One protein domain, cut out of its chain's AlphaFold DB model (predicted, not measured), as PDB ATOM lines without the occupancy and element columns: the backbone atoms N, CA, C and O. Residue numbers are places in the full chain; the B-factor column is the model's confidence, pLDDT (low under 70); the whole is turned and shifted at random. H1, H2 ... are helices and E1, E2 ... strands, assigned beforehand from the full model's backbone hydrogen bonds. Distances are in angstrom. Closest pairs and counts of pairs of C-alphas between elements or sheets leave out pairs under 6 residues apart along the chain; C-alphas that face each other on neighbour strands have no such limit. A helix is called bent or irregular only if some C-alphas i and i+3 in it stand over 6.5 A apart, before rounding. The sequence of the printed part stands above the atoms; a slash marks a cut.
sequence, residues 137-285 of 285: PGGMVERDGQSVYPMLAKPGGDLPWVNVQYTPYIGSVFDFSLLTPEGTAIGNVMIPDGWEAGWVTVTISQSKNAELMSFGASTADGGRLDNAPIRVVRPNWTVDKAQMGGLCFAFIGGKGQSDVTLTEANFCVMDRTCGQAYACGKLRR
ATOM      1  N   PRO A 137      -9.669  20.119  56.561       54.16
ATOM      2  CA  PRO A 137     -11.106  19.902  56.730       54.16
ATOM      3  C   PRO A 137     -11.865  20.082  55.401       54.16
ATOM      4  O   PRO A 137     -11.437  20.847  54.545       54.16
ATOM      5  N   GLY A 138     -12.998  19.390  55.222       60.97
ATOM      6  CA  GLY A 138     -13.919  19.620  54.092       60.97
ATOM      7  C   GLY A 138     -13.439  19.173  52.705       60.97
ATOM      8  O   GLY A 138     -13.492  19.946  51.759       60.97
ATOM      9  N   GLY A 139     -12.898  17.961  52.566       68.62
ATOM     10  CA  GLY A 139     -12.629  17.341  51.261       68.62
ATOM     11  C   GLY A 139     -11.499  17.973  50.433       68.62
ATOM     12  O   GLY A 139     -11.154  17.447  49.374       68.62
ATOM     13  N   MET A 140     -10.898  19.065  50.912       75.94
ATOM     14  CA  MET A 140      -9.867  19.816  50.203       75.94
ATOM     15  C   MET A 140      -8.586  18.993  50.009       75.94
ATOM     16  O   MET A 140      -8.261  18.083  50.776       75.94
ATOM     17  N   VAL A 141      -7.852  19.323  48.953       77.69
ATOM     18  CA  VAL A 141      -6.504  18.826  48.675       77.69
ATOM     19  C   VAL A 141      -5.539  20.001  48.703       77.69
ATOM     20  O   VAL A 141      -5.865  21.090  48.238       77.69
ATOM     21  N   GLU A 142      -4.353  19.795  49.264       78.81
ATOM     22  CA  GLU A 142      -3.312  20.819  49.248       78.81
ATOM     23  C   GLU A 142      -2.610  20.801  47.883       78.81
ATOM     24  O   GLU A 142      -2.093  19.768  47.448       78.81
ATOM     25  N   ARG A 143      -2.621  21.936  47.183       77.38
ATOM     26  CA  ARG A 143      -1.876  22.171  45.942       77.38
ATOM     27  C   ARG A 143      -1.143  23.500  46.091       77.38
ATOM     28  O   ARG A 143      -1.771  24.513  46.373       77.38
ATOM     29  N   ASP A 144       0.179  23.478  45.942       81.62
ATOM     30  CA  ASP A 144       1.038  24.667  46.062       81.62
ATOM     31  C   ASP A 144       0.875  25.424  47.402       81.62
ATOM     32  O   ASP A 144       0.944  26.650  47.458       81.62
ATOM     33  N   GLY A 145       0.624  24.693  48.498       80.94
ATOM     34  CA  GLY A 145       0.389  25.266  49.830       80.94
ATOM     35  C   GLY A 145      -0.996  25.897  50.021       80.94
ATOM     36  O   GLY A 145      -1.246  26.530  51.046       80.94
ATOM     37  N   GLN A 146      -1.904  25.744  49.052       82.69
ATOM     38  CA  GLN A 146      -3.294  26.182  49.146       82.69
ATOM     39  C   GLN A 146      -4.239  24.982  49.212       82.69
ATOM     40  O   GLN A 146      -4.149  24.050  48.412       82.69
ATOM     41  N   SER A 147      -5.184  25.024  50.149       83.50
ATOM     42  CA  SER A 147      -6.291  24.071  50.202       83.50
ATOM     43  C   SER A 147      -7.292  24.401  49.097       83.50
ATOM     44  O   SER A 147      -7.922  25.458  49.119       83.50
ATOM     45  N   VAL A 148      -7.430  23.504  48.124       87.69
ATOM     46  CA  VAL A 148      -8.349  23.650  46.989       87.69
ATOM     47  C   VAL A 148      -9.254  22.431  46.873       87.69
ATOM     48  O   VAL A 148      -8.879  21.319  47.243       87.69
ATOM     49  N   TYR A 149     -10.454  22.612  46.330       91.94
ATOM     50  CA  TYR A 149     -11.329  21.486  46.023       91.94
ATOM     51  C   TYR A 149     -10.806  20.712  44.809       91.94
ATOM     52  O   TYR A 149     -10.457  21.338  43.800       91.94
ATOM     53  N   PRO A 150     -10.767  19.369  44.858       93.38
ATOM     54  CA  PRO A 150     -10.278  18.562  43.749       93.38
ATOM     55  C   PRO A 150     -11.126  18.815  42.498       93.38
ATOM     56  O   PRO A 150     -12.337  18.594  42.491       93.38
ATOM     57  N   MET A 151     -10.479  19.318  41.446       96.19
ATOM     58  CA  MET A 151     -11.134  19.599  40.171       96.19
ATOM     59  C   MET A 151     -11.331  18.306  39.402       96.19
ATOM     60  O   MET A 151     -10.341  17.658  39.076       96.19
ATOM     61  N   LEU A 152     -12.578  17.958  39.096       97.06
ATOM     62  CA  LEU A 152     -12.916  16.788  38.291       97.06
ATOM     63  C   LEU A 152     -12.319  16.905  36.881       97.06
ATOM     64  O   LEU A 152     -12.275  17.989  36.295       97.06
ATOM     65  N   ALA A 153     -11.882  15.777  36.324       96.56
ATOM     66  CA  ALA A 153     -11.259  15.708  35.004       96.56
ATOM     67  C   ALA A 153     -12.198  15.071  33.979       96.56
ATOM     68  O   ALA A 153     -13.073  14.288  34.334       96.56
ATOM     69  N   LYS A 154     -12.015  15.360  32.689       94.75
ATOM     70  CA  LYS A 154     -12.765  14.671  31.627       94.75
ATOM     71  C   LYS A 154     -12.560  13.146  31.707       94.75
ATOM     72  O   LYS A 154     -11.473  12.706  32.089       94.75
ATOM     73  N   PRO A 155     -13.562  12.338  31.321       91.06
ATOM     74  CA  PRO A 155     -13.394  10.889  31.258       91.06
ATOM     75  C   PRO A 155     -12.278  10.498  30.271       91.06
ATOM     76  O   PRO A 155     -12.052  11.180  29.273       91.06
ATOM     77  N   GLY A 156     -11.595   9.380  30.544       86.69
ATOM     78  CA  GLY A 156     -10.567   8.802  29.663       86.69
ATOM     79  C   GLY A 156      -9.112   9.150  30.003       86.69
ATOM     80  O   GLY A 156      -8.213   8.638  29.343       86.69
ATOM     81  N   GLY A 157      -8.869   9.982  31.020       90.56
ATOM     82  CA  GLY A 157      -7.532  10.263  31.559       90.56
ATOM     83  C   GLY A 157      -7.357   9.799  33.008       90.56
ATOM     84  O   GLY A 157      -8.222   9.120  33.566       90.56
ATOM     85  N   ASP A 158      -6.247  10.209  33.625       93.19
ATOM     86  CA  ASP A 158      -6.017  10.004  35.055       93.19
ATOM     87  C   ASP A 158      -7.053  10.783  35.871       93.19
ATOM     88  O   ASP A 158      -7.145  12.013  35.797       93.19
ATOM     89  N   LEU A 159      -7.856  10.053  36.647       95.44
ATOM     90  CA  LEU A 159      -8.909  10.652  37.454       95.44
ATOM     91  C   LEU A 159      -8.327  11.240  38.751       95.44
ATOM     92  O   LEU A 159      -7.610  10.544  39.476       95.44
ATOM     93  N   PRO A 160      -8.660  12.496  39.089       95.44
ATOM     94  CA  PRO A 160      -8.231  13.129  40.326       95.44
ATOM     95  C   PRO A 160      -8.908  12.464  41.522       95.44
ATOM     96  O   PRO A 160     -10.072  12.068  41.452       95.44
ATOM     97  N   TRP A 161      -8.193  12.378  42.643       95.31
ATOM     98  CA  TRP A 161      -8.771  11.866  43.879       95.31
ATOM     99  C   TRP A 161      -9.648  12.911  44.568       95.31
ATOM    100  O   TRP A 161      -9.240  14.059  44.736       95.31
ATOM    101  N   VAL A 162     -10.819  12.476  45.023       95.38
ATOM    102  CA  VAL A 162     -11.785  13.257  45.794       95.38
ATOM    103  C   VAL A 162     -11.923  12.623  47.174       95.38
ATOM    104  O   VAL A 162     -12.179  11.424  47.290       95.38
ATOM    105  N   ASN A 163     -11.707  13.414  48.223       94.69
ATOM    106  CA  ASN A 163     -11.723  12.926  49.600       94.69
ATOM    107  C   ASN A 163     -13.165  12.849  50.123       94.69
ATOM    108  O   ASN A 163     -13.857  13.862  50.198       94.69
ATOM    109  N   VAL A 164     -13.583  11.656  50.534       93.44
ATOM    110  CA  VAL A 164     -14.860  11.360  51.178       93.44
ATOM    111  C   VAL A 164     -14.679  11.409  52.684       93.44
ATOM    112  O   VAL A 164     -13.960  10.603  53.270       93.44
ATOM    113  N   GLN A 165     -15.367  12.348  53.317       92.50
ATOM    114  CA  GLN A 165     -15.421  12.483  54.763       92.50
ATOM    115  C   GLN A 165     -16.672  11.791  55.282       92.50
ATOM    116  O   GLN A 165     -17.737  11.890  54.684       92.50
ATOM    117  N   TYR A 166     -16.552  11.084  56.401       90.44
ATOM    118  CA  TYR A 166     -17.696  10.480  57.073       90.44
ATOM    119  C   TYR A 166     -17.895  11.147  58.426       90.44
ATOM    120  O   TYR A 166     -16.988  11.121  59.261       90.44
ATOM    121  N   THR A 167     -19.094  11.671  58.654       87.00
ATOM    122  CA  THR A 167     -19.488  12.268  59.930       87.00
ATOM    123  C   THR A 167     -20.665  11.473  60.504       87.00
ATOM    124  O   THR A 167     -21.676  11.360  59.812       87.00
ATOM    125  N   PRO A 168     -20.599  10.971  61.757       82.12
ATOM    126  CA  PRO A 168     -21.602  10.071  62.355       82.12
ATOM    127  C   PRO A 168     -23.074  10.533  62.382       82.12
ATOM    128  O   PRO A 168     -23.924   9.744  62.768       82.12
ATOM    129  N   TYR A 169     -23.378  11.776  61.999       82.38
ATOM    130  CA  TYR A 169     -24.737  12.343  61.976       82.38
ATOM    131  C   TYR A 169     -25.175  12.862  60.602       82.38
ATOM    132  O   TYR A 169     -26.338  13.193  60.409       82.38
ATOM    133  N   ILE A 170     -24.230  13.004  59.673       85.38
ATOM    134  CA  ILE A 170     -24.460  13.589  58.344       85.38
ATOM    135  C   ILE A 170     -24.279  12.519  57.261       85.38
ATOM    136  O   ILE A 170     -24.829  12.636  56.173       85.38
ATOM    137  N   GLY A 171     -23.518  11.461  57.557       91.62
ATOM    138  CA  GLY A 171     -23.122  10.433  56.607       91.62
ATOM    139  C   GLY A 171     -21.864  10.820  55.838       91.62
ATOM    140  O   GLY A 171     -20.948  11.442  56.385       91.62
ATOM    141  N   SER A 172     -21.801  10.393  54.581       94.06
ATOM    142  CA  SER A 172     -20.660  10.650  53.703       94.06
ATOM    143  C   SER A 172     -20.825  11.989  52.996       94.06
ATOM    144  O   SER A 172     -21.852  12.240  52.374       94.06
ATOM    145  N   VAL A 173     -19.799  12.830  53.066       94.62
ATOM    146  CA  VAL A 173     -19.752  14.147  52.434       94.62
ATOM    147  C   VAL A 173     -18.456  14.273  51.655       94.62
ATOM    148  O   VAL A 173     -17.393  13.885  52.142       94.62
ATOM    149  N   PHE A 174     -18.525  14.821  50.452       95.50
ATOM    150  CA  PHE A 174     -17.331  15.200  49.714       95.50
ATOM    151  C   PHE A 174     -17.577  16.427  48.854       95.50
ATOM    152  O   PHE A 174     -18.680  16.666  48.359       95.50
ATOM    153  N   ASP A 175     -16.498  17.168  48.657       96.12
ATOM    154  CA  ASP A 175     -16.478  18.391  47.882       96.12
ATOM    155  C   ASP A 175     -15.620  18.210  46.634       96.12
ATOM    156  O   ASP A 175     -14.608  17.503  46.633       96.12
ATOM    157  N   PHE A 176     -16.018  18.867  45.557       96.75
ATOM    158  CA  PHE A 176     -15.333  18.829  44.278       96.75
ATOM    159  C   PHE A 176     -15.416  20.191  43.601       96.75
ATOM    160  O   PHE A 176     -16.234  21.036  43.957       96.75
ATOM    161  N   SER A 177     -14.579  20.416  42.599       96.50
ATOM    162  CA  SER A 177     -14.770  21.527  41.670       96.50
ATOM    163  C   SER A 177     -14.948  21.018  40.246       96.50
ATOM    164  O   SER A 177     -14.451  19.953  39.878       96.50
ATOM    165  N   LEU A 178     -15.693  21.761  39.437       94.81
ATOM    166  CA  LEU A 178     -15.829  21.507  38.007       94.81
ATOM    167  C   LEU A 178     -15.723  22.820  37.231       94.81
ATOM    168  O   LEU A 178     -16.035  23.893  37.750       94.81
ATOM    169  N   LEU A 179     -15.294  22.730  35.977       91.75
ATOM    170  CA  LEU A 179     -15.339  23.863  35.062       91.75
ATOM    171  C   LEU A 179     -16.740  23.949  34.448       91.75
ATOM    172  O   LEU A 179     -17.257  22.942  33.983       91.75
ATOM    173  N   THR A 180     -17.349  25.128  34.432       88.00
ATOM    174  CA  THR A 180     -18.599  25.423  33.716       88.00
ATOM    175  C   THR A 180     -18.352  26.564  32.724       88.00
ATOM    176  O   THR A 180     -17.300  27.213  32.787       88.00
ATOM    177  N   PRO A 181     -19.283  26.846  31.793       84.12
ATOM    178  CA  PRO A 181     -19.176  28.021  30.925       84.12
ATOM    179  C   PRO A 181     -19.022  29.350  31.694       84.12
ATOM    180  O   PRO A 181     -18.375  30.272  31.207       84.12
ATOM    181  N   GLU A 182     -19.564  29.440  32.911       84.38
ATOM    182  CA  GLU A 182     -19.529  30.611  33.799       84.38
ATOM    183  C   GLU A 182     -18.275  30.671  34.695       84.38
ATOM    184  O   GLU A 182     -18.114  31.618  35.473       84.38
ATOM    185  N   GLY A 183     -17.393  29.669  34.610       90.31
ATOM    186  CA  GLY A 183     -16.159  29.553  35.388       90.31
ATOM    187  C   GLY A 183     -16.135  28.325  36.299       90.31
ATOM    188  O   GLY A 183     -16.834  27.344  36.074       90.31
ATOM    189  N   THR A 184     -15.294  28.342  37.333       93.88
ATOM    190  CA  THR A 184     -15.211  27.220  38.280       93.88
ATOM    191  C   THR A 184     -16.413  27.214  39.224       93.88
ATOM    192  O   THR A 184     -16.673  28.195  39.932       93.88
ATOM    193  N   ALA A 185     -17.112  26.084  39.278       94.25
ATOM    194  CA  ALA A 185     -18.130  25.792  40.276       94.25
ATOM    195  C   ALA A 185     -17.577  24.823  41.329       94.25
ATOM    196  O   ALA A 185     -16.751  23.961  41.023       94.25
ATOM    197  N   ILE A 186     -18.036  24.976  42.567       95.62
ATOM    198  CA  ILE A 186     -17.754  24.079  43.688       95.62
ATOM    199  C   ILE A 186     -19.015  23.262  43.920       95.62
ATOM    200  O   ILE A 186     -20.100  23.826  44.049       95.62
ATOM    201  N   GLY A 187     -18.875  21.946  43.951       95.88
ATOM    202  CA  GLY A 187     -19.953  21.033  44.269       95.88
ATOM    203  C   GLY A 187     -19.729  20.344  45.607       95.88
ATOM    204  O   GLY A 187     -18.598  20.019  45.958       95.88
ATOM    205  N   ASN A 188     -20.816  20.094  46.321       96.56
ATOM    206  CA  ASN A 188     -20.860  19.269  47.518       96.56
ATOM    207  C   ASN A 188     -21.884  18.153  47.302       96.56
ATOM    208  O   ASN A 188     -22.989  18.406  46.811       96.56
ATOM    209  N   VAL A 189     -21.510  16.931  47.665       96.81
ATOM    210  CA  VAL A 189     -22.406  15.777  47.697       96.81
ATOM    211  C   VAL A 189     -22.510  15.278  49.126       96.81
ATOM    212  O   VAL A 189     -21.493  15.065  49.784       96.81
ATOM    213  N   MET A 190     -23.740  15.029  49.565       96.19
ATOM    214  CA  MET A 190     -24.051  14.456  50.869       96.19
ATOM    215  C   MET A 190     -24.904  13.199  50.709       96.19
ATOM    216  O   MET A 190     -25.935  13.224  50.034       96.19
ATOM    217  N   ILE A 191     -24.465  12.114  51.348       95.56
ATOM    218  CA  ILE A 191     -25.102  10.793  51.356       95.56
ATOM    219  C   ILE A 191     -25.249  10.349  52.822       95.56
ATOM    220  O   ILE A 191     -24.318   9.757  53.389       95.56
ATOM    221  N   PRO A 192     -26.380  10.666  53.463       91.50
ATOM    222  CA  PRO A 192     -26.684  10.270  54.837       91.50
ATOM    223  C   PRO A 192     -26.771   8.761  54.954       91.50
ATOM    224  O   PRO A 192     -27.351   8.121  54.092       91.50
ATOM    225  N   ASP A 193     -26.169   8.195  55.996       85.69
ATOM    226  CA  ASP A 193     -26.224   6.764  56.330       85.69
ATOM    227  C   ASP A 193     -25.993   5.786  55.150       85.69
ATOM    228  O   ASP A 193     -26.448   4.643  55.156       85.69
ATOM    229  N   GLY A 194     -25.235   6.218  54.133       84.69
ATOM    230  CA  GLY A 194     -24.945   5.426  52.937       84.69
ATOM    231  C   GLY A 194     -26.137   5.298  51.980       84.69
ATOM    232  O   GLY A 194     -27.027   6.140  51.930       84.69
ATOM    233  N   TRP A 195     -26.150   4.244  51.163       87.19
ATOM    234  CA  TRP A 195     -27.208   4.058  50.157       87.19
ATOM    235  C   TRP A 195     -28.568   3.689  50.756       87.19
ATOM    236  O   TRP A 195     -29.588   3.890  50.101       87.19
ATOM    237  N   GLU A 196     -28.589   3.182  51.991       81.12
ATOM    238  CA  GLU A 196     -29.794   2.688  52.668       81.12
ATOM    239  C   GLU A 196     -30.745   3.813  53.099       81.12
ATOM    240  O   GLU A 196     -31.959   3.617  53.090       81.12
ATOM    241  N   ALA A 197     -30.237   5.014  53.411       77.88
ATOM    242  CA  ALA A 197     -31.102   6.177  53.661       77.88
ATOM    243  C   ALA A 197     -31.865   6.612  52.405       77.88
ATOM    244  O   ALA A 197     -32.867   7.325  52.480       77.88
ATOM    245  N   GLY A 198     -31.373   6.197  51.240       78.50
ATOM    246  CA  GLY A 198     -32.057   6.329  49.974       78.50
ATOM    247  C   GLY A 198     -31.987   7.710  49.343       78.50
ATOM    248  O   GLY A 198     -32.363   7.788  48.186       78.50
ATOM    249  N   TRP A 199     -31.496   8.765  50.006       91.44
ATOM    250  CA  TRP A 199     -31.399  10.109  49.422       91.44
ATOM    251  C   TRP A 199     -29.966  10.630  49.326       91.44
ATOM    252  O   TRP A 199     -29.106  10.333  50.149       91.44
ATOM    253  N   VAL A 200     -29.721  11.429  48.292       96.31
ATOM    254  CA  VAL A 200     -28.463  12.122  48.029       96.31
ATOM    255  C   VAL A 200     -28.779  13.579  47.756       96.31
ATOM    256  O   VAL A 200     -29.630  13.885  46.917       96.31
ATOM    257  N   THR A 201     -28.075  14.471  48.443       96.50
ATOM    258  CA  THR A 201     -28.180  15.914  48.230       96.50
ATOM    259  C   THR A 201     -26.969  16.403  47.466       96.50
ATOM    260  O   THR A 201     -25.835  16.021  47.760       96.50
ATOM    261  N   VAL A 202     -27.219  17.264  46.485       96.94
ATOM    262  CA  VAL A 202     -26.189  17.903  45.678       96.94
ATOM    263  C   VAL A 202     -26.364  19.409  45.750       96.94
ATOM    264  O   VAL A 202     -27.441  19.944  45.479       96.94
ATOM    265  N   THR A 203     -25.278  20.090  46.094       96.44
ATOM    266  CA  THR A 203     -25.201  21.551  46.124       96.44
ATOM    267  C   THR A 203     -24.113  22.004  45.170       96.44
ATOM    268  O   THR A 203     -23.021  21.452  45.198       96.44
ATOM    269  N   ILE A 204     -24.395  23.005  44.343       95.50
ATOM    270  CA  ILE A 204     -23.433  23.641  43.446       95.50
ATOM    271  C   ILE A 204     -23.406  25.136  43.755       95.50
ATOM    272  O   ILE A 204     -24.443  25.803  43.716       95.50
ATOM    273  N   SER A 205     -22.217  25.671  44.010       95.38
ATOM    274  CA  SER A 205     -21.979  27.084  44.297       95.38
ATOM    275  C   SER A 205     -20.907  27.657  43.376       95.38
ATOM    276  O   SER A 205     -20.015  26.947  42.909       95.38
ATOM    277  N   GLN A 206     -20.956  28.958  43.104       92.19
ATOM    278  CA  GLN A 206     -19.928  29.612  42.299       92.19
ATOM    279  C   GLN A 206     -18.657  29.831  43.131       92.19
ATOM    280  O   GLN A 206     -18.712  30.369  44.235       92.19
ATOM    281  N   SER A 207     -17.487  29.466  42.592       90.56
ATOM    282  CA  SER A 207     -16.232  29.510  43.361       90.56
ATOM    283  C   SER A 207     -15.823  30.916  43.811       90.56
ATOM    284  O   SER A 207     -15.130  31.048  44.814       90.56
ATOM    285  N   LYS A 208     -16.212  31.966  43.075       89.50
ATOM    286  CA  LYS A 208     -15.728  33.338  43.308       89.50
ATOM    287  C   LYS A 208     -16.345  34.017  44.538       89.50
ATOM    288  O   LYS A 208     -15.722  34.886  45.131       89.50
ATOM    289  N   ASN A 209     -17.588  33.674  44.870       89.06
ATOM    290  CA  ASN A 209     -18.401  34.349  45.889       89.06
ATOM    291  C   ASN A 209     -19.183  33.369  46.776       89.06
ATOM    292  O   ASN A 209     -19.982  33.816  47.594       89.06
ATOM    293  N   ALA A 210     -18.983  32.057  46.597       89.38
ATOM    294  CA  ALA A 210     -19.745  31.000  47.255       89.38
ATOM    295  C   ALA A 210     -21.272  31.147  47.098       89.38
ATOM    296  O   ALA A 210     -22.034  30.637  47.920       89.38
ATOM    297  N   GLU A 211     -21.741  31.837  46.050       93.06
ATOM    298  CA  GLU A 211     -23.171  31.976  45.803       93.06
ATOM    299  C   GLU A 211     -23.763  30.615  45.458       93.06
ATOM    300  O   GLU A 211     -23.262  29.928  44.567       93.06
ATOM    301  N   LEU A 212     -24.852  30.255  46.142       94.00
ATOM    302  CA  LEU A 212     -25.619  29.063  45.822       94.00
ATOM    303  C   LEU A 212     -26.222  29.198  44.422       94.00
ATOM    304  O   LEU A 212     -27.090  30.050  44.185       94.00
ATOM    305  N   MET A 213     -25.777  28.323  43.526       93.56
ATOM    306  CA  MET A 213     -26.223  28.275  42.141       93.56
ATOM    307  C   MET A 213     -27.307  27.225  41.947       93.56
ATOM    308  O   MET A 213     -28.356  27.545  41.393       93.56
ATOM    309  N   SER A 214     -27.090  26.007  42.439       95.06
ATOM    310  CA  SER A 214     -28.080  24.937  42.338       95.06
ATOM    311  C   SER A 214     -28.101  24.077  43.601       95.06
ATOM    312  O   SER A 214     -27.065  23.810  44.204       95.06
ATOM    313  N   PHE A 215     -29.289  23.640  44.007       96.06
ATOM    314  CA  PHE A 215     -29.506  22.739  45.137       96.06
ATOM    315  C   PHE A 215     -30.620  21.762  44.793       96.06
ATOM    316  O   PHE A 215     -31.702  22.181  44.372       96.06
ATOM    317  N   GLY A 216     -30.368  20.475  44.989       95.88
ATOM    318  CA  GLY A 216     -31.359  19.439  44.761       95.88
ATOM    319  C   GLY A 216     -31.070  18.184  45.561       95.88
ATOM    320  O   GLY A 216     -29.947  17.949  46.008       95.88
ATOM    321  N   ALA A 217     -32.100  17.364  45.713       96.00
ATOM    322  CA  ALA A 217     -32.001  16.063  46.353       96.00
ATOM    323  C   ALA A 217     -32.789  15.031  45.548       96.00
ATOM    324  O   ALA A 217     -33.770  15.366  44.880       96.00
ATOM    325  N   SER A 218     -32.341  13.783  45.564       95.56
ATOM    326  CA  SER A 218     -33.056  12.671  44.937       95.56
ATOM    327  C   SER A 218     -32.546  11.341  45.459       95.56
ATOM    328  O   SER A 218     -31.537  11.286  46.163       95.56
ATOM    329  N   THR A 219     -33.234  10.267  45.101       94.94
ATOM    330  CA  THR A 219     -32.772   8.921  45.393       94.94
ATOM    331  C   THR A 219     -31.698   8.456  44.419       94.94
ATOM    332  O   THR A 219     -31.584   8.963  43.301       94.94
ATOM    333  N   ALA A 220     -30.898   7.483  44.854       94.94
ATOM    334  CA  ALA A 220     -29.878   6.861  44.020       94.94
ATOM    335  C   ALA A 220     -30.419   5.586  43.348       94.94
ATOM    336  O   ALA A 220     -30.502   4.525  43.974       94.94
ATOM    337  N   ASP A 221     -30.738   5.683  42.058       94.19
ATOM    338  CA  ASP A 221     -31.165   4.555  41.231       94.19
ATOM    339  C   ASP A 221     -30.007   3.559  41.081       94.19
ATOM    340  O   ASP A 221     -28.919   3.917  40.625       94.19
ATOM    341  N   GLY A 222     -30.225   2.302  41.470       94.44
ATOM    342  CA  GLY A 222     -29.249   1.228  41.280       94.44
ATOM    343  C   GLY A 222     -29.281   0.658  39.863       94.44
ATOM    344  O   GLY A 222     -30.339   0.544  39.249       94.44
ATOM    345  N   GLY A 223     -28.122   0.248  39.353       94.19
ATOM    346  CA  GLY A 223     -28.015  -0.410  38.055       94.19
ATOM    347  C   GLY A 223     -26.665  -1.080  37.837       94.19
ATOM    348  O   GLY A 223     -25.870  -1.258  38.765       94.19
ATOM    349  N   ARG A 224     -26.387  -1.430  36.576       93.75
ATOM    350  CA  ARG A 224     -25.072  -1.915  36.145       93.75
ATOM    351  C   ARG A 224     -24.584  -1.215  34.886       93.75
ATOM    352  O   ARG A 224     -25.359  -0.980  33.965       93.75
ATOM    353  N   LEU A 225     -23.284  -0.940  34.856       92.19
ATOM    354  CA  LEU A 225     -22.550  -0.396  33.719       92.19
ATOM    355  C   LEU A 225     -21.300  -1.261  33.515       92.19
ATOM    356  O   LEU A 225     -20.486  -1.375  34.425       92.19
ATOM    357  N   ASP A 226     -21.171  -1.931  32.369       91.12
ATOM    358  CA  ASP A 226     -20.033  -2.815  32.047       91.12
ATOM    359  C   ASP A 226     -19.677  -3.838  33.149       91.12
ATOM    360  O   ASP A 226     -18.506  -4.056  33.488       91.12
ATOM    361  N   ASN A 227     -20.704  -4.476  33.723       92.69
ATOM    362  CA  ASN A 227     -20.627  -5.404  34.865       92.69
ATOM    363  C   ASN A 227     -20.111  -4.799  36.189       92.69
ATOM    364  O   ASN A 227     -19.882  -5.541  37.147       92.69
ATOM    365  N   ALA A 228     -19.954  -3.481  36.279       95.88
ATOM    366  CA  ALA A 228     -19.764  -2.768  37.536       95.88
ATOM    367  C   ALA A 228     -21.119  -2.272  38.077       95.88
ATOM    368  O   ALA A 228     -21.997  -1.911  37.286       95.88
ATOM    369  N   PRO A 229     -21.334  -2.261  39.405       96.94
ATOM    370  CA  PRO A 229     -22.509  -1.622  39.980       96.94
ATOM    371  C   PRO A 229     -22.428  -0.105  39.784       96.94
ATOM    372  O   PRO A 229     -21.350   0.486  39.870       96.94
ATOM    373  N   ILE A 230     -23.573   0.519  39.527       97.25
ATOM    374  CA  ILE A 230     -23.704   1.973  39.411       97.25
ATOM    375  C   ILE A 230     -24.875   2.456  40.267       97.25
ATOM    376  O   ILE A 230     -25.914   1.798  40.345       97.25
ATOM    377  N   ARG A 231     -24.697   3.614  40.901       97.06
ATOM    378  CA  ARG A 231     -25.743   4.380  41.578       97.06
ATOM    379  C   ARG A 231     -25.872   5.720  40.865       97.06
ATOM    380  O   ARG A 231     -24.883   6.440  40.750       97.06
ATOM    381  N   VAL A 232     -27.054   6.035  40.350       96.88
ATOM    382  CA  VAL A 232     -27.317   7.263  39.589       96.88
ATOM    383  C   VAL A 232     -28.258   8.157  40.375       96.88
ATOM    384  O   VAL A 232     -29.339   7.741  40.769       96.88
ATOM    385  N   VAL A 233     -27.862   9.407  40.568       97.12
ATOM    386  CA  VAL A 233     -28.657  10.434  41.233       97.12
ATOM    387  C   VAL A 233     -29.063  11.465  40.195       97.12
ATOM    388  O   VAL A 233     -28.219  12.073  39.535       97.12
ATOM    389  N   ARG A 234     -30.371  11.681  40.070       96.12
ATOM    390  CA  ARG A 234     -30.973  12.743  39.257       96.12
ATOM    391  C   ARG A 234     -31.650  13.729  40.202       96.12
ATOM    392  O   ARG A 234     -32.813  13.499  40.540       96.12
ATOM    393  N   PRO A 235     -30.928  14.751  40.706       95.75
ATOM    394  CA  PRO A 235     -31.463  15.647  41.720       95.75
ATOM    395  C   PRO A 235     -32.743  16.313  41.230       95.75
ATOM    396  O   PRO A 235     -32.791  16.834  40.116       95.75
ATOM    397  N   ASN A 236     -33.769  16.323  42.076       94.88
ATOM    398  CA  ASN A 236     -34.871  17.245  41.886       94.88
ATOM    399  C   ASN A 236     -34.413  18.610  42.404       94.88
ATOM    400  O   ASN A 236     -34.205  18.786  43.608       94.88
ATOM    401  N   TRP A 237     -34.161  19.539  41.487       94.62
ATOM    402  CA  TRP A 237     -33.579  20.834  41.813       94.62
ATOM    403  C   TRP A 237     -34.630  21.777  42.398       94.62
ATOM    404  O   TRP A 237     -35.560  22.196  41.714       94.62
ATOM    405  N   THR A 238     -34.447  22.158  43.659       94.94
ATOM    406  CA  THR A 238     -35.238  23.207  44.321       94.94
ATOM    407  C   THR A 238     -34.714  24.597  43.959       94.94
ATOM    408  O   THR A 238     -35.475  25.559  43.886       94.94
ATOM    409  N   VAL A 239     -33.406  24.707  43.717       92.75
ATOM    410  CA  VAL A 239     -32.746  25.914  43.208       92.75
ATOM    411  C   VAL A 239     -31.946  25.510  41.979       92.75
ATOM    412  O   VAL A 239     -31.179  24.552  42.051       92.75
ATOM    413  N   ASP A 240     -32.104  26.236  40.871       93.19
ATOM    414  CA  ASP A 240     -31.339  25.976  39.648       93.19
ATOM    415  C   ASP A 240     -31.001  27.246  38.850       93.19
ATOM    416  O   ASP A 240     -31.417  27.441  37.709       93.19
ATOM    417  N   LYS A 241     -30.231  28.152  39.458       89.94
ATOM    418  CA  LYS A 241     -29.749  29.370  38.789       89.94
ATOM    419  C   LYS A 241     -28.691  29.078  37.726       89.94
ATOM    420  O   LYS A 241     -28.564  29.852  36.784       89.94
ATOM    421  N   ALA A 242     -27.928  27.993  37.883       84.25
ATOM    422  CA  ALA A 242     -26.902  27.587  36.920       84.25
ATOM    423  C   ALA A 242     -27.440  26.716  35.773       84.25
ATOM    424  O   ALA A 242     -26.650  26.240  34.964       84.25
ATOM    425  N   GLN A 243     -28.761  26.510  35.682       86.31
ATOM    426  CA  GLN A 243     -29.389  25.692  34.633       86.31
ATOM    427  C   GLN A 243     -28.815  24.260  34.573       86.31
ATOM    428  O   GLN A 243     -28.744  23.624  33.520       86.31
ATOM    429  N   MET A 244     -28.435  23.742  35.741       80.44
ATOM    430  CA  MET A 244     -27.936  22.393  35.995       80.44
ATOM    431  C   MET A 244     -29.062  21.353  35.999       80.44
ATOM    432  O   MET A 244     -28.794  20.171  36.193       80.44
ATOM    433  N   GLY A 245     -30.315  21.756  35.752       73.31
ATOM    434  CA  GLY A 245     -31.541  20.953  35.778       73.31
ATOM    435  C   GLY A 245     -31.529  19.677  34.937       73.31
ATOM    436  O   GLY A 245     -32.421  18.839  35.039       73.31
ATOM    437  N   GLY A 246     -30.525  19.523  34.079       84.50
ATOM    438  CA  GLY A 246     -30.255  18.315  33.324       84.50
ATOM    439  C   GLY A 246     -28.927  17.657  33.659       84.50
ATOM    440  O   GLY A 246     -28.398  17.014  32.779       84.50
ATOM    441  N   LEU A 247     -28.330  17.836  34.830       92.94
ATOM    442  CA  LEU A 247     -27.171  17.044  35.227       92.94
ATOM    443  C   LEU A 247     -27.613  15.859  36.067       92.94
ATOM    444  O   LEU A 247     -28.559  15.948  36.856       92.94
ATOM    445  N   CYS A 248     -26.885  14.763  35.930       95.38
ATOM    446  CA  CYS A 248     -26.975  13.661  36.864       95.38
ATOM    447  C   CYS A 248     -25.599  13.251  37.367       95.38
ATOM    448  O   CYS A 248     -24.566  13.601  36.796       95.38
ATOM    449  N   PHE A 249     -25.598  12.535  38.479       97.50
ATOM    450  CA  PHE A 249     -24.397  12.180  39.213       97.50
ATOM    451  C   PHE A 249     -24.340  10.667  39.317       97.50
ATOM    452  O   PHE A 249     -25.257  10.044  39.847       97.50
ATOM    453  N   ALA A 250     -23.281  10.073  38.787       97.75
ATOM    454  CA  ALA A 250     -23.079   8.637  38.800       97.75
ATOM    455  C   ALA A 250     -21.940   8.265  39.744       97.75
ATOM    456  O   ALA A 250     -20.869   8.869  39.716       97.75
ATOM    457  N   PHE A 251     -22.166   7.221  40.527       97.62
ATOM    458  CA  PHE A 251     -21.160   6.556  41.338       97.62
ATOM    459  C   PHE A 251     -20.976   5.160  40.771       97.62
ATOM    460  O   PHE A 251     -21.923   4.379  40.739       97.62
ATOM    461  N   ILE A 252     -19.779   4.857  40.290       97.25
ATOM    462  CA  ILE A 252     -19.475   3.620  39.572       97.25
ATOM    463  C   ILE A 252     -18.495   2.823  40.425       97.25
ATOM    464  O   ILE A 252     -17.378   3.277  40.680       97.25
ATOM    465  N   GLY A 253     -18.928   1.654  40.892       96.56
ATOM    466  CA  GLY A 253     -18.122   0.764  41.721       96.56
ATOM    467  C   GLY A 253     -17.105  -0.054  40.922       96.56
ATOM    468  O   GLY A 253     -16.955   0.077  39.706       96.56
ATOM    469  N   GLY A 254     -16.407  -0.943  41.623       94.38
ATOM    470  CA  GLY A 254     -15.489  -1.902  41.016       94.38
ATOM    471  C   GLY A 254     -16.217  -3.095  40.389       94.38
ATOM    472  O   GLY A 254     -17.284  -3.513  40.842       94.38
ATOM    473  N   LYS A 255     -15.615  -3.705  39.360       92.38
ATOM    474  CA  LYS A 255     -16.122  -4.961  38.783       92.38
ATOM    475  C   LYS A 255     -16.155  -6.066  39.843       92.38
ATOM    476  O   LYS A 255     -15.227  -6.199  40.635       92.38
ATOM    477  N   GLY A 256     -17.217  -6.870  39.829       91.12
ATOM    478  CA  GLY A 256     -17.414  -7.965  40.787       91.12
ATOM    479  C   GLY A 256     -18.034  -7.547  42.125       91.12
ATOM    480  O   GLY A 256     -18.365  -8.419  42.921       91.12
ATOM    481  N   GLN A 257     -18.251  -6.250  42.363       93.38
ATOM    482  CA  GLN A 257     -19.008  -5.781  43.523       93.38
ATOM    483  C   GLN A 257     -20.523  -5.983  43.319       93.38
ATOM    484  O   GLN A 257     -21.051  -5.897  42.202       93.38
ATOM    485  N   SER A 258     -21.238  -6.262  44.412       93.81
ATOM    486  CA  SER A 258     -22.703  -6.366  44.415       93.81
ATOM    487  C   SER A 258     -23.380  -5.000  44.329       93.81
ATOM    488  O   SER A 258     -24.429  -4.888  43.706       93.81
ATOM    489  N   ASP A 259     -22.760  -3.982  44.920       94.62
ATOM    490  CA  ASP A 259     -23.223  -2.597  44.946       94.62
ATOM    491  C   ASP A 259     -22.018  -1.643  45.004       94.62
ATOM    492  O   ASP A 259     -20.877  -2.072  45.191       94.62
ATOM    493  N   VAL A 260     -22.257  -0.349  44.819       95.81
ATOM    494  CA  VAL A 260     -21.223   0.684  44.845       95.81
ATOM    495  C   VAL A 260     -20.694   0.865  46.265       95.81
ATOM    496  O   VAL A 260     -21.438   1.211  47.176       95.81
ATOM    497  N   THR A 261     -19.387   0.724  46.463       93.56
ATOM    498  CA  THR A 261     -18.722   1.221  47.678       93.56
ATOM    499  C   THR A 261     -18.212   2.631  47.407       93.56
ATOM    500  O   THR A 261     -17.537   2.837  46.406       93.56
ATOM    501  N   LEU A 262     -18.530   3.613  48.262       91.56
ATOM    502  CA  LEU A 262     -18.098   5.003  48.038       91.56
ATOM    503  C   LEU A 262     -16.578   5.138  47.982       91.56
ATOM    504  O   LEU A 262     -16.062   5.913  47.190       91.56
ATOM    505  N   THR A 263     -15.848   4.380  48.794       89.31
ATOM    506  CA  THR A 263     -14.391   4.313  48.689       89.31
ATOM    507  C   THR A 263     -14.004   3.597  47.394       89.31
ATOM    508  O   THR A 263     -14.497   2.511  47.111       89.31
ATOM    509  N   GLU A 264     -13.108   4.213  46.623       89.88
ATOM    510  CA  GLU A 264     -12.605   3.767  45.315       89.88
ATOM    511  C   GLU A 264     -13.585   3.846  44.136       89.88
ATOM    512  O   GLU A 264     -13.166   3.581  43.006       89.88
ATOM    513  N   ALA A 265     -14.838   4.255  44.354       96.31
ATOM    514  CA  ALA A 265     -15.776   4.492  43.261       96.31
ATOM    515  C   ALA A 265     -15.316   5.640  42.355       96.31
ATOM    516  O   ALA A 265     -14.748   6.637  42.810       96.31
ATOM    517  N   ASN A 266     -15.631   5.536  41.067       97.38
ATOM    518  CA  ASN A 266     -15.559   6.680  40.169       97.38
ATOM    519  C   ASN A 266     -16.839   7.502  40.340       97.38
ATOM    520  O   ASN A 266     -17.940   6.998  40.127       97.38
ATOM    521  N   PHE A 267     -16.690   8.761  40.725       97.94
ATOM    522  CA  PHE A 267     -17.763   9.743  40.766       97.94
ATOM    523  C   PHE A 267     -17.736  10.559  39.479       97.94
ATOM    524  O   PHE A 267     -16.700  11.134  39.152       97.94
ATOM    525  N   CYS A 268     -18.853  10.622  38.760       98.00
ATOM    526  CA  CYS A 268     -18.966  11.346  37.501       98.00
ATOM    527  C   CYS A 268     -20.176  12.281  37.502       98.00
ATOM    528  O   CYS A 268     -21.291  11.875  37.822       98.00
ATOM    529  N   VAL A 269     -19.955  13.519  37.067       97.19
ATOM    530  CA  VAL A 269     -21.005  14.451  36.649       97.19
ATOM    531  C   VAL A 269     -21.309  14.158  35.187       97.19
ATOM    532  O   VAL A 269     -20.397  14.128  34.361       97.19
ATOM    533  N   MET A 270     -22.572  13.918  34.864       96.56
ATOM    534  CA  MET A 270     -23.029  13.470  33.552       96.56
ATOM    535  C   MET A 270     -24.141  14.370  33.008       96.56
ATOM    536  O   MET A 270     -24.717  15.182  33.732       96.56
ATOM    537  N   ASP A 271     -24.443  14.205  31.722       93.81
ATOM    538  CA  ASP A 271     -25.565  14.867  31.055       93.81
ATOM    539  C   ASP A 271     -26.951  14.425  31.575       93.81
ATOM    540  O   ASP A 271     -27.085  13.564  32.444       93.81
ATOM    541  N   ARG A 272     -28.016  14.983  30.980       92.50
ATOM    542  CA  ARG A 272     -29.416  14.770  31.410       92.50
ATOM    543  C   ARG A 272     -29.874  13.333  31.271       92.50
ATOM    544  O   ARG A 272     -30.772  12.894  31.987       92.50
ATOM    545  N   THR A 273     -29.293  12.624  30.318       91.31
ATOM    546  CA  THR A 273     -29.631  11.237  30.023       91.31
ATOM    547  C   THR A 273     -28.805  10.259  30.846       91.31
ATOM    548  O   THR A 273     -29.056   9.060  30.773       91.31
ATOM    549  N   CYS A 274     -27.836  10.754  31.627       91.19
ATOM    550  CA  CYS A 274     -26.804   9.942  32.263       91.19
ATOM    551  C   CYS A 274     -26.041   9.075  31.259       91.19
ATOM    552  O   CYS A 274     -25.599   7.977  31.590       91.19
ATOM    553  N   GLY A 275     -25.918   9.563  30.022       92.12
ATOM    554  CA  GLY A 275     -25.292   8.845  28.917       92.12
ATOM    555  C   GLY A 275     -23.833   9.236  28.717       92.12
ATOM    556  O   GLY A 275     -22.998   8.376  28.448       92.12
ATOM    557  N   GLN A 276     -23.509  10.522  28.875       94.56
ATOM    558  CA  GLN A 276     -22.152  11.046  28.704       94.56
ATOM    559  C   GLN A 276     -21.639  11.693  29.987       94.56
ATOM    560  O   GLN A 276     -22.289  12.567  30.562       94.56
ATOM    561  N   ALA A 277     -20.444  11.288  30.421       95.69
ATOM    562  CA  ALA A 277     -19.753  11.926  31.534       95.69
ATOM    563  C   ALA A 277     -19.092  13.236  31.083       95.69
ATOM    564  O   ALA A 277     -18.306  13.265  30.137       95.69
ATOM    565  N   TYR A 278     -19.388  14.320  31.795       94.94
ATOM    566  CA  TYR A 278     -18.754  15.622  31.620       94.94
ATOM    567  C   TYR A 278     -17.391  15.665  32.318       94.94
ATOM    568  O   TYR A 278     -16.380  16.041  31.721       94.94
ATOM    569  N   ALA A 279     -17.366  15.248  33.585       96.75
ATOM    570  CA  ALA A 279     -16.162  15.193  34.398       96.75
ATOM    571  C   ALA A 279     -16.291  14.118  35.481       96.75
ATOM    572  O   ALA A 279     -17.382  13.884  35.999       96.75
ATOM    573  N   CYS A 280     -15.179  13.484  35.836       97.94
ATOM    574  CA  CYS A 280     -15.088  12.413  36.807       97.94
ATOM    575  C   CYS A 280     -13.917  12.620  37.777       97.94
ATOM    576  O   CYS A 280     -12.941  13.317  37.491       97.94
ATOM    577  N   GLY A 281     -14.011  11.959  38.924       97.44
ATOM    578  CA  GLY A 281     -12.965  11.827  39.927       97.44
ATOM    579  C   GLY A 281     -13.060  10.462  40.595       97.44
ATOM    580  O   GLY A 281     -14.087   9.788  40.508       97.44
ATOM    581  N   LYS A 282     -11.989  10.036  41.257       97.19
ATOM    582  CA  LYS A 282     -11.964   8.794  42.022       97.19
ATOM    583  C   LYS A 282     -12.132   9.108  43.502       97.19
ATOM    584  O   LYS A 282     -11.387   9.907  44.059       97.19
ATOM    585  N   LEU A 283     -13.117   8.503  44.144       95.94
ATOM    586  CA  LEU A 283     -13.398   8.721  45.555       95.94
ATOM    587  C   LEU A 283     -12.393   7.949  46.424       95.94
ATOM    588  O   LEU A 283     -12.103   6.783  46.163       95.94
ATOM    589  N   ARG A 284     -11.876   8.567  47.485       94.06
ATOM    590  CA  ARG A 284     -11.078   7.906  48.535       94.06
ATOM    591  C   ARG A 284     -11.498   8.400  49.905       94.06
ATOM    592  O   ARG A 284     -12.024   9.498  50.007       94.06
ATOM    593  N   ARG A 285     -11.242   7.609  50.939       86.12
ATOM    594  CA  ARG A 285     -11.431   8.016  52.330       86.12
ATOM    595  C   ARG A 285     -10.090   8.390  52.943       86.12
ATOM    596  O   ARG A 285      -9.105   7.705  52.589       86.12
TER     597      ARG A 285
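AT A GLANCE: This is residues 137 to 285 of the 285 residues of an uncharacterized protein of Caulobacteraceae bacterium (UniProt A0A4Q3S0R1). Picture a closed barrel of nine strands, E3 to E8 and E10 to E12, with E9 paired onto E7 but not part of the ring. A small two-strand hairpin, E1 and E2, lies off to one side of the barrel, and the short helix H1 sits on the barrel's outside. The printed part has 149 residues with one named helix and twelve named strands, in the order E1 E2 E3 E4 E5 H1 E6 E7 E8 E9 E10 E11 E12, and is mostly strand. Neighbours round the ring are antiparallel except E12 and E3, which are parallel, so the barrel is mixed. The whole is compact, with a radius of gyration of the C-alphas of 14.3 A and spans of 41 by 35 by 34 A.

HOW THE PARTS SIT: Start at E1, residues 141 to 143, which forms an antiparallel hairpin with E2, residues 146 to 148; N 141 and O 148 are 2.8 A apart. E3, residues 161 to 167, comes only near E1, where the C-alphas of Val 141 and Asn 163 are 7.9 A apart. Next find E4, residues 171 to 180, and E5, residues 183 to 191; E3, E4 and E5 are a meander, each strand the antiparallel neighbour of the one before. Look for N 165 and O 173 at 2.8 A, and for N 176 and O 187 at 2.9 A. H1, residues 194 to 197, is on the barrel and outside it, at a height over the sheet of 5.7 A, over none of the strands. It is too short for any O i to N i+4 pair, and its one O i to N i+3 pair is not within hydrogen-bond range. E6, residues 199 to 206, is antiparallel to E5, with N 188 and O 203 at 2.8 A. E7, residues 212 to 225, bends by 83 degrees at residue 222. E7 is staggered: it pairs with E6 over residues 212 to 219, where N 202 and O 216 are 2.9 A apart, and with E8, residues 228 to 233, over residues 220 to 225, where N 221 and O 232 are 2.8 A apart. E6, E7 and E8 are a second meander. E8 runs on into E9, residues 236 to 240, at 53 degrees; E9 is antiparallel to E7, with N 215 and O 239 at 2.9 A, and E6 and E9 lie on opposite sides of E7. E10, residues 248 to 252, is antiparallel to E8, with N 233 and O 249 at 2.8 A. E11, residues 266 to 270, and E12, residues 277 to 284, complete a third meander with E10; N 250 and O 268 are 2.9 A apart, and N 267 and O 281 are 2.8 A apart. The parallel pair E12 and E3 closes the ring, with N 162 and O 282 at 2.8 A.

IN THESE COORDINATES: Find C-alpha 141, where E1 begins, at (-6.504, 18.826, 48.675). From there look on to E4, 27.7 A from first to last C-alpha, E5, 26.2 A, and E6, 23.7 A. E7, the longest strand by residues, runs 32.0 A from C-alpha 212 at (-25.619, 29.063, 45.822). E3 measures 19.3 A and E12 19.5 A; E12 ends at C-alpha 284, at (-11.078, 7.906, 48.535). H1 is neither bent nor irregular, but only just: C-alphas 194 and 197 are 6.2 A apart.

THE WHOLE: The two C-alphas farthest apart, those of Asn 209 and Gly 256, are 42.6 A apart. The printed part has no cut, and residue 285 is the chain's last. The links E2 to E3, 12 residues, and E10 to E11, 13 residues, are long. Mean pLDDT of the printed part is 91.5; residues 137 to 139 are under 70.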